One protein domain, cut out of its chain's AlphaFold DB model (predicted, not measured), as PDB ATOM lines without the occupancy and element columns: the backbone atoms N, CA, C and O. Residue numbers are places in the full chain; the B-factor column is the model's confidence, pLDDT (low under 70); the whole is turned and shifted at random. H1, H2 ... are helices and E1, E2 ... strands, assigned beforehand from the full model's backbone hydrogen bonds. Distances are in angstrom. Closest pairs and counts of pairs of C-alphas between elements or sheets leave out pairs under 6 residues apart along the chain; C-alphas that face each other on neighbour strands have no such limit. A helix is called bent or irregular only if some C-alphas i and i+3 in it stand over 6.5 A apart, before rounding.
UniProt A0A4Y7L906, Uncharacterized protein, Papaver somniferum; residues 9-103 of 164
ATOM      1  N   VAL A   9     206.214 147.406 108.292       89.19
ATOM      2  CA  VAL A   9     207.143 148.535 108.273       89.19
ATOM      3  C   VAL A   9     206.457 149.759 108.867       89.19
ATOM      4  O   VAL A   9     205.462 150.241 108.323       89.19
ATOM      5  N   THR A  10     207.015 150.314 109.936       90.69
ATOM      6  CA  THR A  10     206.551 151.569 110.535       90.69
ATOM      7  C   THR A  10     207.524 152.693 110.206       90.69
ATOM      8  O   THR A  10     208.708 152.622 110.524       90.69
ATOM      9  N   ILE A  11     207.021 153.750 109.570       92.38
ATOM     10  CA  ILE A  11     207.808 154.919 109.175       92.38
ATOM     11  C   ILE A  11     207.520 156.068 110.141       92.38
ATOM     12  O   ILE A  11     206.377 156.516 110.266       92.38
ATOM     13  N   HIS A  12     208.564 156.563 110.794       93.75
ATOM     14  CA  HIS A  12     208.541 157.772 111.606       93.75
ATOM     15  C   HIS A  12     209.162 158.919 110.822       93.75
ATOM     16  O   HIS A  12     210.255 158.803 110.270       93.75
ATOM     17  N   ILE A  13     208.431 160.025 110.744       96.25
ATOM     18  CA  ILE A  13     208.747 161.128 109.847       96.25
ATOM     19  C   ILE A  13     208.980 162.377 110.674       96.25
ATOM     20  O   ILE A  13     208.148 162.740 111.508       96.25
ATOM     21  N   THR A  14     210.084 163.061 110.408       97.00
ATOM     22  CA  THR A  14     210.359 164.366 111.001       97.00
ATOM     23  C   THR A  14     210.543 165.432 109.934       97.00
ATOM     24  O   THR A  14     210.927 165.144 108.799       97.00
ATOM     25  N   GLY A  15     210.239 166.667 110.305       96.94
ATOM     26  CA  GLY A  15     210.594 167.873 109.569       96.94
ATOM     27  C   GLY A  15     211.031 168.942 110.558       96.94
ATOM     28  O   GLY A  15     210.998 168.713 111.767       96.94
ATOM     29  N   PHE A  16     211.401 170.111 110.056       95.94
ATOM     30  CA  PHE A  16     211.844 171.218 110.896       95.94
ATOM     31  C   PHE A  16     210.846 172.363 110.872       95.94
ATOM     32  O   PHE A  16     210.243 172.640 109.835       95.94
ATOM     33  N   GLY A  17     210.706 173.040 112.009       94.00
ATOM     34  CA  GLY A  17     209.964 174.288 112.104       94.00
ATOM     35  C   GLY A  17     210.671 175.447 111.393       94.00
ATOM     36  O   GLY A  17     211.717 175.288 110.752       94.00
ATOM     37  N   LYS A  18     210.099 176.643 111.519       92.50
ATOM     38  CA  LYS A  18     210.719 177.902 111.070       92.50
ATOM     39  C   LYS A  18     212.085 178.164 111.718       92.50
ATOM     40  O   LYS A  18     212.304 177.842 112.885       92.50
ATOM     41  N   PHE A  19     212.977 178.828 110.984       89.50
ATOM     42  CA  PHE A  19     214.285 179.258 111.490       89.50
ATOM     43  C   PHE A  19     214.834 180.467 110.732       89.50
ATOM     44  O   PHE A  19     214.173 181.024 109.853       89.50
ATOM     45  N   HIS A  20     216.035 180.918 111.103       82.50
ATOM     46  CA  HIS A  20     216.639 182.116 110.529       82.50
ATOM     47  C   HIS A  20     216.746 182.025 108.996       82.50
ATOM     48  O   HIS A  20     217.394 181.133 108.454       82.50
ATOM     49  N   GLY A  21     216.105 182.965 108.296       82.81
ATOM     50  CA  GLY A  21     216.066 183.008 106.829       82.81
ATOM     51  C   GLY A  21     215.011 182.107 106.173       82.81
ATOM     52  O   GLY A  21     214.830 182.198 104.961       82.81
ATOM     53  N   VAL A  22     214.283 181.291 106.944       87.12
ATOM     54  CA  VAL A  22     213.204 180.412 106.458       87.12
ATOM     55  C   VAL A  22     211.981 180.543 107.384       87.12
ATOM     56  O   VAL A  22     211.766 179.696 108.255       87.12
ATOM     57  N   PRO A  23     211.187 181.627 107.246       87.50
ATOM     58  CA  PRO A  23     210.012 181.861 108.091       87.50
ATOM     59  C   PRO A  23     208.891 180.846 107.838       87.50
ATOM     60  O   PRO A  23     208.167 180.506 108.769       87.50
ATOM     61  N   ASP A  24     208.806 180.334 106.608       90.44
ATOM     62  CA  ASP A  24     207.863 179.306 106.180       90.44
ATOM     63  C   ASP A  24     208.654 178.073 105.731       90.44
ATOM     64  O   ASP A  24     209.119 177.987 104.591       90.44
ATOM     65  N   ASN A  25     208.869 177.121 106.642       93.81
ATOM     66  CA  ASN A  25     209.635 175.922 106.325       93.81
ATOM     67  C   ASN A  25     208.752 174.909 105.568       93.81
ATOM     68  O   ASN A  25     207.780 174.398 106.131       93.81
ATOM     69  N   PRO A  26     209.074 174.549 104.311       94.19
ATOM     70  CA  PRO A  26     208.251 173.620 103.538       94.19
ATOM     71  C   PRO A  26     208.175 172.226 104.174       94.19
ATOM     72  O   PRO A  26     207.181 171.521 103.996       94.19
ATOM     73  N   THR A  27     209.193 171.821 104.939       96.19
ATOM     74  CA  THR A  27     209.188 170.524 105.627       96.19
ATOM     75  C   THR A  27     208.161 170.483 106.756       96.19
ATOM     76  O   THR A  27     207.487 169.465 106.915       96.19
ATOM     77  N   GLU A  28     207.943 171.602 107.456       96.94
ATOM     78  CA  GLU A  28     206.882 171.748 108.455       96.94
ATOM     79  C   GLU A  28     205.509 171.504 107.828       96.94
ATOM     80  O   GLU A  28     204.710 170.703 108.321       96.94
ATOM     81  N   VAL A  29     205.259 172.137 106.678       95.75
ATOM     82  CA  VAL A  29     204.005 172.002 105.930       95.75
ATOM     83  C   VAL A  29     203.797 170.563 105.461       95.75
ATOM     84  O   VAL A  29     202.713 170.011 105.653       95.75
ATOM     85  N   ILE A  30     204.812 169.925 104.874       95.75
ATOM     86  CA  ILE A  30     204.707 168.543 104.384       95.75
ATOM     87  C   ILE A  30     204.388 167.583 105.535       95.75
ATOM     88  O   ILE A  30     203.423 166.819 105.455       95.75
ATOM     89  N   VAL A  31     205.174 167.627 106.612       97.12
ATOM     90  CA  VAL A  31     205.100 166.640 107.697       97.12
ATOM     91  C   VAL A  31     203.821 166.803 108.518       97.12
ATOM     92  O   VAL A  31     203.154 165.803 108.794       97.12
ATOM     93  N   SER A  32     203.416 168.037 108.829       97.06
ATOM     94  CA  SER A  32     202.168 168.318 109.558       97.06
ATOM     95  C   SER A  32     200.916 167.870 108.792       97.06
ATOM     96  O   SER A  32     199.953 167.381 109.389       97.06
ATOM     97  N   ASN A  33     200.928 167.967 107.459       96.88
ATOM     98  CA  ASN A  33     199.770 167.643 106.628       96.88
ATOM     99  C   ASN A  33     199.716 166.182 106.164       96.88
ATOM    100  O   ASN A  33     198.650 165.730 105.728       96.88
ATOM    101  N   LEU A  34     200.816 165.429 106.250       96.00
ATOM    102  CA  LEU A  34     200.955 164.114 105.621       96.00
ATOM    103  C   LEU A  34     199.875 163.112 106.049       96.00
ATOM    104  O   LEU A  34     199.219 162.512 105.195       96.00
ATOM    105  N   LYS A  35     199.625 162.960 107.357       93.94
ATOM    106  CA  LYS A  35     198.584 162.041 107.862       93.94
ATOM    107  C   LYS A  35     197.196 162.416 107.338       93.94
ATOM    108  O   LYS A  35     196.422 161.544 106.944       93.94
ATOM    109  N   GLY A  36     196.881 163.711 107.303       95.06
ATOM    110  CA  GLY A  36     195.619 164.213 106.757       95.06
ATOM    111  C   GLY A  36     195.505 163.974 105.251       95.06
ATOM    112  O   GLY A  36     194.455 163.548 104.771       95.06
ATOM    113  N   PHE A  37     196.589 164.195 104.508       95.12
ATOM    114  CA  PHE A  37     196.659 163.925 103.075       95.12
ATOM    115  C   PHE A  37     196.423 162.443 102.760       95.12
ATOM    116  O   PHE A  37     195.574 162.133 101.924       95.12
ATOM    117  N   LEU A  38     197.100 161.529 103.462       94.12
ATOM    118  CA  LEU A  38     196.929 160.084 103.281       94.12
ATOM    119  C   LEU A  38     195.485 159.654 103.548       94.12
ATOM    120  O   LEU A  38     194.891 158.978 102.710       94.12
ATOM    121  N   LYS A  39     194.883 160.127 104.648       93.94
ATOM    122  CA  LYS A  39     193.470 159.867 104.968       93.94
ATOM    123  C   LYS A  39     192.532 160.334 103.854       93.94
ATOM    124  O   LYS A  39     191.709 159.553 103.387       93.94
ATOM    125  N   ARG A  40     192.686 161.575 103.373       95.81
ATOM    126  CA  ARG A  40     191.865 162.124 102.273       95.81
ATOM    127  C   ARG A  40     192.022 161.354 100.960       95.81
ATOM    128  O   ARG A  40     191.112 161.364 100.141       95.81
ATOM    129  N   ARG A  41     193.164 160.698 100.749       94.19
ATOM    130  CA  ARG A  41     193.456 159.882  99.561       94.19
ATOM    131  C   ARG A  41     193.069 158.407  99.724       94.19
ATOM    132  O   ARG A  41     193.426 157.613  98.862       94.19
ATOM    133  N   GLY A  42     192.365 158.042 100.799       92.06
ATOM    134  CA  GLY A  42     191.945 156.660 101.054       92.06
ATOM    135  C   GLY A  42     193.069 155.753 101.562       92.06
ATOM    136  O   GLY A  42     193.032 154.557 101.321       92.06
ATOM    137  N   ASN A  43     194.069 156.329 102.237       88.81
ATOM    138  CA  ASN A  43     195.248 155.658 102.785       88.81
ATOM    139  C   ASN A  43     195.969 154.755 101.761       88.81
ATOM    140  O   ASN A  43     196.011 153.541 101.930       88.81
ATOM    141  N   PRO A  44     196.563 155.340 100.702       89.50
ATOM    142  CA  PRO A  44     197.114 154.607  99.555       89.50
ATOM    143  C   PRO A  44     198.427 153.858  99.861       89.50
ATOM    144  O   PRO A  44     199.207 153.581  98.949       89.50
ATOM    145  N   LEU A  45     198.722 153.602 101.133       89.19
ATOM    146  CA  LEU A  45     199.927 152.904 101.554       89.19
ATOM    147  C   LEU A  45     199.793 151.406 101.234       89.19
ATOM    148  O   LEU A  45     198.719 150.839 101.439       89.19
ATOM    149  N   PRO A  46     200.862 150.758 100.742       88.88
ATOM    150  CA  PRO A  46     200.896 149.310 100.589       88.88
ATOM    151  C   PRO A  46     200.595 148.586 101.904       88.88
ATOM    152  O   PRO A  46     200.942 149.072 102.982       88.88
ATOM    153  N   SER A  47     199.996 147.398 101.811       87.06
ATOM    154  CA  SER A  47     199.782 146.528 102.969       87.06
ATOM    155  C   SER A  47     201.090 146.294 103.725       87.06
ATOM    156  O   SER A  47     202.118 146.012 103.113       87.06
ATOM    157  N   GLY A  48     201.035 146.411 105.051       87.19
ATOM    158  CA  GLY A  48     202.206 146.293 105.917       87.19
ATOM    159  C   GLY A  48     202.973 147.599 106.126       87.19
ATOM    160  O   GLY A  48     203.820 147.619 107.001       87.19
ATOM    161  N   ILE A  49     202.682 148.696 105.413       89.88
ATOM    162  CA  ILE A  49     203.333 149.997 105.657       89.88
ATOM    163  C   ILE A  49     202.440 150.901 106.508       89.88
ATOM    164  O   ILE A  49     201.326 151.252 106.119       89.88
ATOM    165  N   ASN A  50     202.982 151.353 107.635       91.31
ATOM    166  CA  ASN A  50     202.318 152.220 108.600       91.31
ATOM    167  C   ASN A  50     203.098 153.526 108.796       91.31
ATOM    168  O   ASN A  50     204.326 153.544 108.776       91.31
ATOM    169  N   ILE A  51     202.383 154.629 109.033       93.38
ATOM    170  CA  ILE A  51     202.997 155.881 109.502       93.38
ATOM    171  C   ILE A  51     202.858 155.937 111.020       93.38
ATOM    172  O   ILE A  51     201.743 156.086 111.525       93.38
ATOM    173  N   GLY A  52     203.982 155.863 111.730       91.69
ATOM    174  CA  GLY A  52     204.039 155.974 113.185       91.69
ATOM    175  C   GLY A  52     203.819 157.419 113.629       91.69
ATOM    176  O   GLY A  52     202.694 157.851 113.913       91.69
ATOM    177  N   SER A  53     204.888 158.213 113.643       93.50
ATOM    178  CA  SER A  53     204.840 159.640 113.986       93.50
ATOM    179  C   SER A  53     205.106 160.548 112.783       93.50
ATOM    180  O   SER A  53     205.775 160.177 111.824       93.50
ATOM    181  N   CYS A  54     204.540 161.751 112.858       96.75
ATOM    182  CA  CYS A  54     204.910 162.899 112.038       96.75
ATOM    183  C   CYS A  54     205.217 164.017 113.031       96.75
ATOM    184  O   CYS A  54     204.285 164.492 113.684       96.75
ATOM    185  N   THR A  55     206.484 164.385 113.187       96.81
ATOM    186  CA  THR A  55     206.918 165.312 114.239       96.81
ATOM    187  C   THR A  55     207.696 166.478 113.648       96.81
ATOM    188  O   THR A  55     208.543 166.293 112.781       96.81
ATOM    189  N   ILE A  56     207.413 167.685 114.128       97.50
ATOM    190  CA  ILE A  56     208.203 168.873 113.813       97.50
ATOM    191  C   ILE A  56     209.247 169.048 114.912       97.50
ATOM    192  O   ILE A  56     208.897 169.067 116.090       97.50
ATOM    193  N   LEU A  57     210.512 169.122 114.516       96.31
ATOM    194  CA  LEU A  57     211.641 169.426 115.383       96.31
ATOM    195  C   LEU A  57     211.985 170.912 115.267       96.31
ATOM    196  O   LEU A  57     211.825 171.518 114.203       96.31
ATOM    197  N   ASP A  58     212.512 171.484 116.342       93.75
ATOM    198  CA  ASP A  58     213.153 172.790 116.254       93.75
ATOM    199  C   ASP A  58     214.394 172.678 115.364       93.75
ATOM    200  O   ASP A  58     215.132 171.693 115.423       93.75
ATOM    201  N   ALA A  59     214.650 173.688 114.535       92.00
ATOM    202  CA  ALA A  59     215.897 173.789 113.776       92.00
ATOM    203  C   ALA A  59     217.027 174.282 114.694       92.00
ATOM    204  O   ALA A  59     217.612 175.346 114.483       92.00
ATOM    205  N   ALA A  60     217.258 173.527 115.762       92.06
ATOM    206  CA  ALA A  60     218.275 173.739 116.769       92.06
ATOM    207  C   ALA A  60     218.992 172.410 116.996       92.06
ATOM    208  O   ALA A  60     218.329 171.395 117.221       92.06
ATOM    209  N   GLY A  61     220.324 172.408 116.920       87.31
ATOM    210  CA  GLY A  61     221.114 171.176 117.001       87.31
ATOM    211  C   GLY A  61     220.876 170.462 118.327       87.31
ATOM    212  O   GLY A  61     220.115 169.497 118.382       87.31
ATOM    213  N   ASP A  62     221.416 171.013 119.412       87.62
ATOM    214  CA  ASP A  62     221.197 170.481 120.764       87.62
ATOM    215  C   ASP A  62     219.737 170.609 121.220       87.62
ATOM    216  O   ASP A  62     219.216 169.750 121.932       87.62
ATOM    217  N   GLY A  63     219.049 171.672 120.788       89.12
ATOM    218  CA  GLY A  63     217.665 171.947 121.184       89.12
ATOM    219  C   GLY A  63     216.667 170.870 120.751       89.12
ATOM    220  O   GLY A  63     215.671 170.651 121.437       89.12
ATOM    221  N   SER A  64     216.939 170.169 119.646       91.00
ATOM    222  CA  SER A  64     216.052 169.129 119.111       91.00
ATOM    223  C   SER A  64     216.325 167.726 119.662       91.00
ATOM    224  O   SER A  64     215.441 166.865 119.580       91.00
ATOM    225  N   LEU A  65     217.501 167.488 120.263       90.94
ATOM    226  CA  LEU A  65     217.926 166.162 120.728       90.94
ATOM    227  C   LEU A  65     216.957 165.519 121.731       90.94
ATOM    228  O   LEU A  65     216.596 164.361 121.513       90.94
ATOM    229  N   PRO A  66     216.467 166.211 122.784       93.50
ATOM    230  CA  PRO A  66     215.587 165.576 123.766       93.50
ATOM    231  C   PRO A  66     214.293 165.046 123.140       93.50
ATOM    232  O   PRO A  66     213.846 163.941 123.451       93.50
ATOM    233  N   LEU A  67     213.702 165.815 122.220       93.44
ATOM    234  CA  LEU A  67     212.492 165.405 121.514       93.44
ATOM    235  C   LEU A  67     212.782 164.255 120.546       93.44
ATOM    236  O   LEU A  67     212.006 163.300 120.493       93.44
ATOM    237  N   LEU A  68     213.893 164.321 119.808       90.94
ATOM    238  CA  LEU A  68     214.307 163.260 118.895       90.94
ATOM    239  C   LEU A  68     214.520 161.932 119.638       90.94
ATOM    240  O   LEU A  68     213.948 160.922 119.228       90.94
ATOM    241  N   TYR A  69     215.260 161.934 120.750       91.62
ATOM    242  CA  TYR A  69     215.482 160.738 121.568       91.62
ATOM    243  C   TYR A  69     214.182 160.178 122.136       91.62
ATOM    244  O   TYR A  69     213.919 158.991 121.969       91.62
ATOM    245  N   ASN A  70     213.313 161.026 122.688       91.62
ATOM    246  CA  ASN A  70     212.016 160.587 123.202       91.62
ATOM    247  C   ASN A  70     211.157 159.900 122.120       91.62
ATOM    248  O   ASN A  70     210.517 158.877 122.370       91.62
ATOM    249  N   ILE A  71     211.150 160.424 120.888       89.69
ATOM    250  CA  ILE A  71     210.413 159.796 119.782       89.69
ATOM    251  C   ILE A  71     211.051 158.452 119.414       89.69
ATOM    252  O   ILE A  71     210.319 157.479 119.225       89.69
ATOM    253  N   MET A  72     212.383 158.378 119.347       88.00
ATOM    254  CA  MET A  72     213.098 157.134 119.053       88.00
ATOM    255  C   MET A  72     212.843 156.061 120.111       88.00
ATOM    256  O   MET A  72     212.429 154.958 119.759       88.00
ATOM    257  N   GLU A  73     212.964 156.391 121.392       88.38
ATOM    258  CA  GLU A  73     212.696 155.468 122.499       88.38
ATOM    259  C   GLU A  73     211.240 154.988 122.498       88.38
ATOM    260  O   GLU A  73     210.984 153.784 122.519       88.38
ATOM    261  N   SER A  74     210.273 155.902 122.353       84.81
ATOM    262  CA  SER A  74     208.847 155.542 122.330       84.81
ATOM    263  C   SER A  74     208.474 154.600 121.178       84.81
ATOM    264  O   SER A  74     207.563 153.781 121.313       84.81
ATOM    265  N   SER A  75     209.176 154.684 120.043       79.62
ATOM    266  CA  SER A  75     208.947 153.791 118.904       79.62
ATOM    267  C   SER A  75     209.430 152.361 119.162       79.62
ATOM    268  O   SER A  75     208.812 151.419 118.673       79.62
ATOM    269  N   ILE A  76     210.486 152.203 119.966       77.38
ATOM    270  CA  ILE A  76     211.081 150.908 120.309       77.38
ATOM    271  C   ILE A  76     210.252 150.242 121.407       77.38
ATOM    272  O   ILE A  76     209.839 149.094 121.258       77.38
ATOM    273  N   SER A  77     209.905 150.977 122.470       70.94
ATOM    274  CA  SER A  77     209.115 150.433 123.584       70.94
ATOM    275  C   SER A  77     207.719 149.958 123.162       70.94
ATOM    276  O   SER A  77     207.204 148.988 123.715       70.94
ATOM    277  N   ASN A  78     207.113 150.592 122.152       61.12
ATOM    278  CA  ASN A  78     205.844 150.129 121.584       61.12
ATOM    279  C   ASN A  78     205.960 148.771 120.865       61.12
ATOM    280  O   ASN A  78     204.965 148.054 120.798       61.12
ATOM    281  N   SER A  79     207.143 148.413 120.355       57.94
ATOM    282  CA  SER A  79     207.407 147.101 119.746       57.94
ATOM    283  C   SER A  79     207.708 146.033 120.812       57.94
ATOM    284  O   SER A  79     207.265 144.893 120.696       57.94
ATOM    285  N   GLU A  80     208.371 146.403 121.916       55.09
ATOM    286  CA  GLU A  80     208.731 145.478 123.007       55.09
ATOM    287  C   GLU A  80     207.570 145.119 123.955       55.09
ATOM    288  O   GLU A  80     207.589 144.064 124.591       55.09
ATOM    289  N   SER A  81     206.521 145.946 124.043       49.53
ATOM    290  CA  SER A  81     205.348 145.674 124.895       49.53
ATOM    291  C   SER A  81     204.483 144.486 124.420       49.53
ATOM    292  O   SER A  81     203.515 144.125 125.097       49.53
ATOM    293  N   LEU A  82     204.813 143.856 123.289       47.62
ATOM    294  CA  LEU A  82     204.138 142.681 122.735       47.62
ATOM    295  C   LEU A  82     204.869 141.372 123.105       47.62
ATOM    296  O   LEU A  82     205.297 140.626 122.241       47.62
ATOM    297  N   THR A  83     204.941 141.063 124.404       41.03
ATOM    298  CA  THR A  83     205.180 139.728 125.016       41.03
ATOM    299  C   THR A  83     206.408 138.891 124.599       41.03
ATOM    300  O   THR A  83     206.685 138.608 123.439       41.03
ATOM    301  N   THR A  84     207.064 138.334 125.616       43.00
ATOM    302  CA  THR A  84     208.256 137.466 125.615       43.00
ATOM    303  C   THR A  84     208.124 136.085 124.938       43.00
ATOM    304  O   THR A  84     208.946 135.218 125.211       43.00
ATOM    305  N   ASP A  85     207.159 135.870 124.039       40.88
ATOM    306  CA  ASP A  85     206.940 134.576 123.357       40.88
ATOM    307  C   ASP A  85     207.042 134.636 121.817       40.88
ATOM    308  O   ASP A  85     206.860 133.621 121.142       40.88
ATOM    309  N   SER A  86     207.378 135.789 121.227       44.59
ATOM    310  CA  SER A  86     207.419 135.955 119.765       44.59
ATOM    311  C   SER A  86     208.834 136.203 119.240       44.59
ATOM    312  O   SER A  86     209.227 137.323 118.944       44.59
ATOM    313  N   LEU A  87     209.590 135.129 119.010       45.16
ATOM    314  CA  LEU A  87     210.811 135.129 118.182       45.16
ATOM    315  C   LEU A  87     210.519 135.364 116.673       45.16
ATOM    316  O   LEU A  87     211.276 134.917 115.821       45.16
ATOM    317  N   ASN A  88     209.427 136.064 116.340       47.03
ATOM    318  CA  ASN A  88     208.921 136.314 114.983       47.03
ATOM    319  C   ASN A  88     208.561 137.800 114.779       47.03
ATOM    320  O   ASN A  88     207.542 138.116 114.162       47.03
ATOM    321  N   ASN A  89     209.355 138.731 115.310       54.34
ATOM    322  CA  ASN A  89     209.090 140.159 115.122       54.34
ATOM    323  C   ASN A  89     209.548 140.601 113.725       54.34
ATOM    324  O   ASN A  89     210.587 141.234 113.558       54.34
ATOM    325  N   ASN A  90     208.746 140.270 112.712       63.97
ATOM    326  CA  ASN A  90     208.827 140.803 111.350       63.97
ATOM    327  C   ASN A  90     208.379 142.281 111.317       63.97
ATOM    328  O   ASN A  90     207.568 142.676 110.480       63.97
ATOM    329  N   GLU A  91     208.867 143.103 112.246       76.19
ATOM    330  CA  GLU A  91     208.587 144.533 112.330       76.19
ATOM    331  C   GLU A  91     209.858 145.331 112.040       76.19
ATOM    332  O   GLU A  91     210.912 145.104 112.631       76.19
ATOM    333  N   GLN A  92     209.767 146.276 111.111       85.25
ATOM    334  CA  GLN A  92     210.868 147.132 110.705       85.25
ATOM    335  C   GLN A  92     210.513 148.594 110.958       85.25
ATOM    336  O   GLN A  92     209.485 149.086 110.497       85.25
ATOM    337  N   VAL A  93     211.404 149.321 111.629       87.06
ATOM    338  CA  VAL A  93     211.265 150.765 111.844       87.06
ATOM    339  C   VAL A  93     212.130 151.523 110.837       87.06
ATOM    340  O   VAL A  93     213.309 151.215 110.660       87.06
ATOM    341  N   ILE A  94     211.548 152.519 110.169       90.38
ATOM    342  CA  ILE A  94     212.250 153.436 109.264       90.38
ATOM    343  C   ILE A  94     212.110 154.863 109.787       90.38
ATOM    344  O   ILE A  94     211.004 155.332 110.051       90.38
ATOM    345  N   TRP A  95     213.233 155.574 109.850       91.62
ATOM    346  CA  TRP A  95     213.285 156.999 110.155       91.62
ATOM    347  C   TRP A  95     213.490 157.804 108.878       91.62
ATOM    348  O   TRP A  95     214.438 157.566 108.131       91.62
ATOM    349  N   LEU A  96     212.594 158.754 108.620       93.88
ATOM    350  CA  LEU A  96     212.668 159.664 107.483       93.88
ATOM    351  C   LEU A  96     212.719 161.108 107.985       93.88
ATOM    352  O   LEU A  96     211.750 161.620 108.546       93.88
ATOM    353  N   HIS A  97     213.845 161.773 107.753       94.25
ATOM    354  CA  HIS A  97     214.066 163.160 108.148       94.25
ATOM    355  C   HIS A  97     213.994 164.068 106.919       94.25
ATOM    356  O   HIS A  97     214.757 163.896 105.970       94.25
ATOM    357  N   PHE A  98     213.076 165.033 106.924       95.81
ATOM    358  CA  PHE A  98     212.999 166.074 105.904       95.81
ATOM    359  C   PHE A  98     213.778 167.312 106.347       95.81
ATOM    360  O   PHE A  98     213.549 167.838 107.432       95.81
ATOM    361  N   GLY A  99     214.642 167.810 105.465       93.44
ATOM    362  CA  GLY A  99     215.323 169.097 105.594       93.44
ATOM    363  C   GLY A  99     215.002 170.013 104.413       93.44
ATOM    364  O   GLY A  99     214.577 169.552 103.353       93.44
ATOM    365  N   VAL A 100     215.185 171.321 104.600       92.25
ATOM    366  CA  VAL A 100     215.055 172.311 103.524       92.25
ATOM    367  C   VAL A 100     216.436 172.696 103.000       92.25
ATOM    368  O   VAL A 100     217.341 173.001 103.771       92.25
ATOM    369  N   SER A 101     216.585 172.723 101.676       90.31
ATOM    370  CA  SER A 101     217.766 173.251 100.990       90.31
ATOM    371  C   SER A 101     217.334 174.410 100.094       90.31
ATOM    372  O   SER A 101     216.736 174.199  99.041       90.31
ATOM    373  N   GLY A 102     217.596 175.648 100.527       84.25
ATOM    374  CA  GLY A 102     217.016 176.863  99.927       84.25
ATOM    375  C   GLY A 102     217.393 177.137  98.463       84.25
ATOM    376  O   GLY A 102     216.761 177.970  97.823       84.25
ATOM    377  N   GLY A 103     218.401 176.447  97.924       85.25
ATOM    378  CA  GLY A 103     218.805 176.548  96.517       85.25
ATOM    379  C   GLY A 103     218.417 175.345  95.651       85.25
ATOM    380  O   GLY A 103     218.655 175.370  94.442       85.25
TER     381      GLY A 103
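Overview. This is residues 9 to 103 of the 164 residues of an uncharacterized protein of Papaver somniferum (UniProt A0A4Y7L906). A twisted sheet of three parallel strands, order E2 E1 E3, lies between helix H1 on one face and helix H2 on the other, three layers; residues 81 to 88 stick out. The printed part has 95 residues, with E1 H1 E2 H2 E3 along the chain, class mixed. It is loose, radius of gyration of the C-alphas 15.5 A, spanning 52 by 35 by 19 A.

Arrangement. Look at inner strand E1, residues 9 to 16: within hydrogen-bond range, N 11 is 2.8 A from O 50 of E2, residues 49 to 57, and N 10 is 2.8 A from O 92 of E3, residues 91 to 97. H1, residues 26 to 40, is over E2 and E1, height over the sheet 9.7 A; the closest C-alphas of H1 and E2, Val 31 and Cys 54, are 5.7 A apart. On the opposite face, H2, residues 61 to 80, runs along E1, 15 degrees on the local plane. O i to N i+4 pairs within range are 9 of 11 in H1, 12 of 16 in H2. E1, H1, E2 form a strand-helix-strand unit, parallel neighbours joined through a helix; E2, H2, E3 form a split one, E1 between; both crossovers are right-handed.

Along the chain. Find C-alpha 9 at (207.143, 148.535, 108.273), where E1 begins; E3 ends at C-alpha 97, (214.066, 163.160, 108.148). H2 is 29.2 A long, H1 20.1 A; both are irregular, C-alphas 63 and 66 being 7.2 A apart, 32 and 35 7.4 A.

Size, cuts and confidence. The printed part has no cut and no long link; residues 78 to 90 have pLDDT under 70.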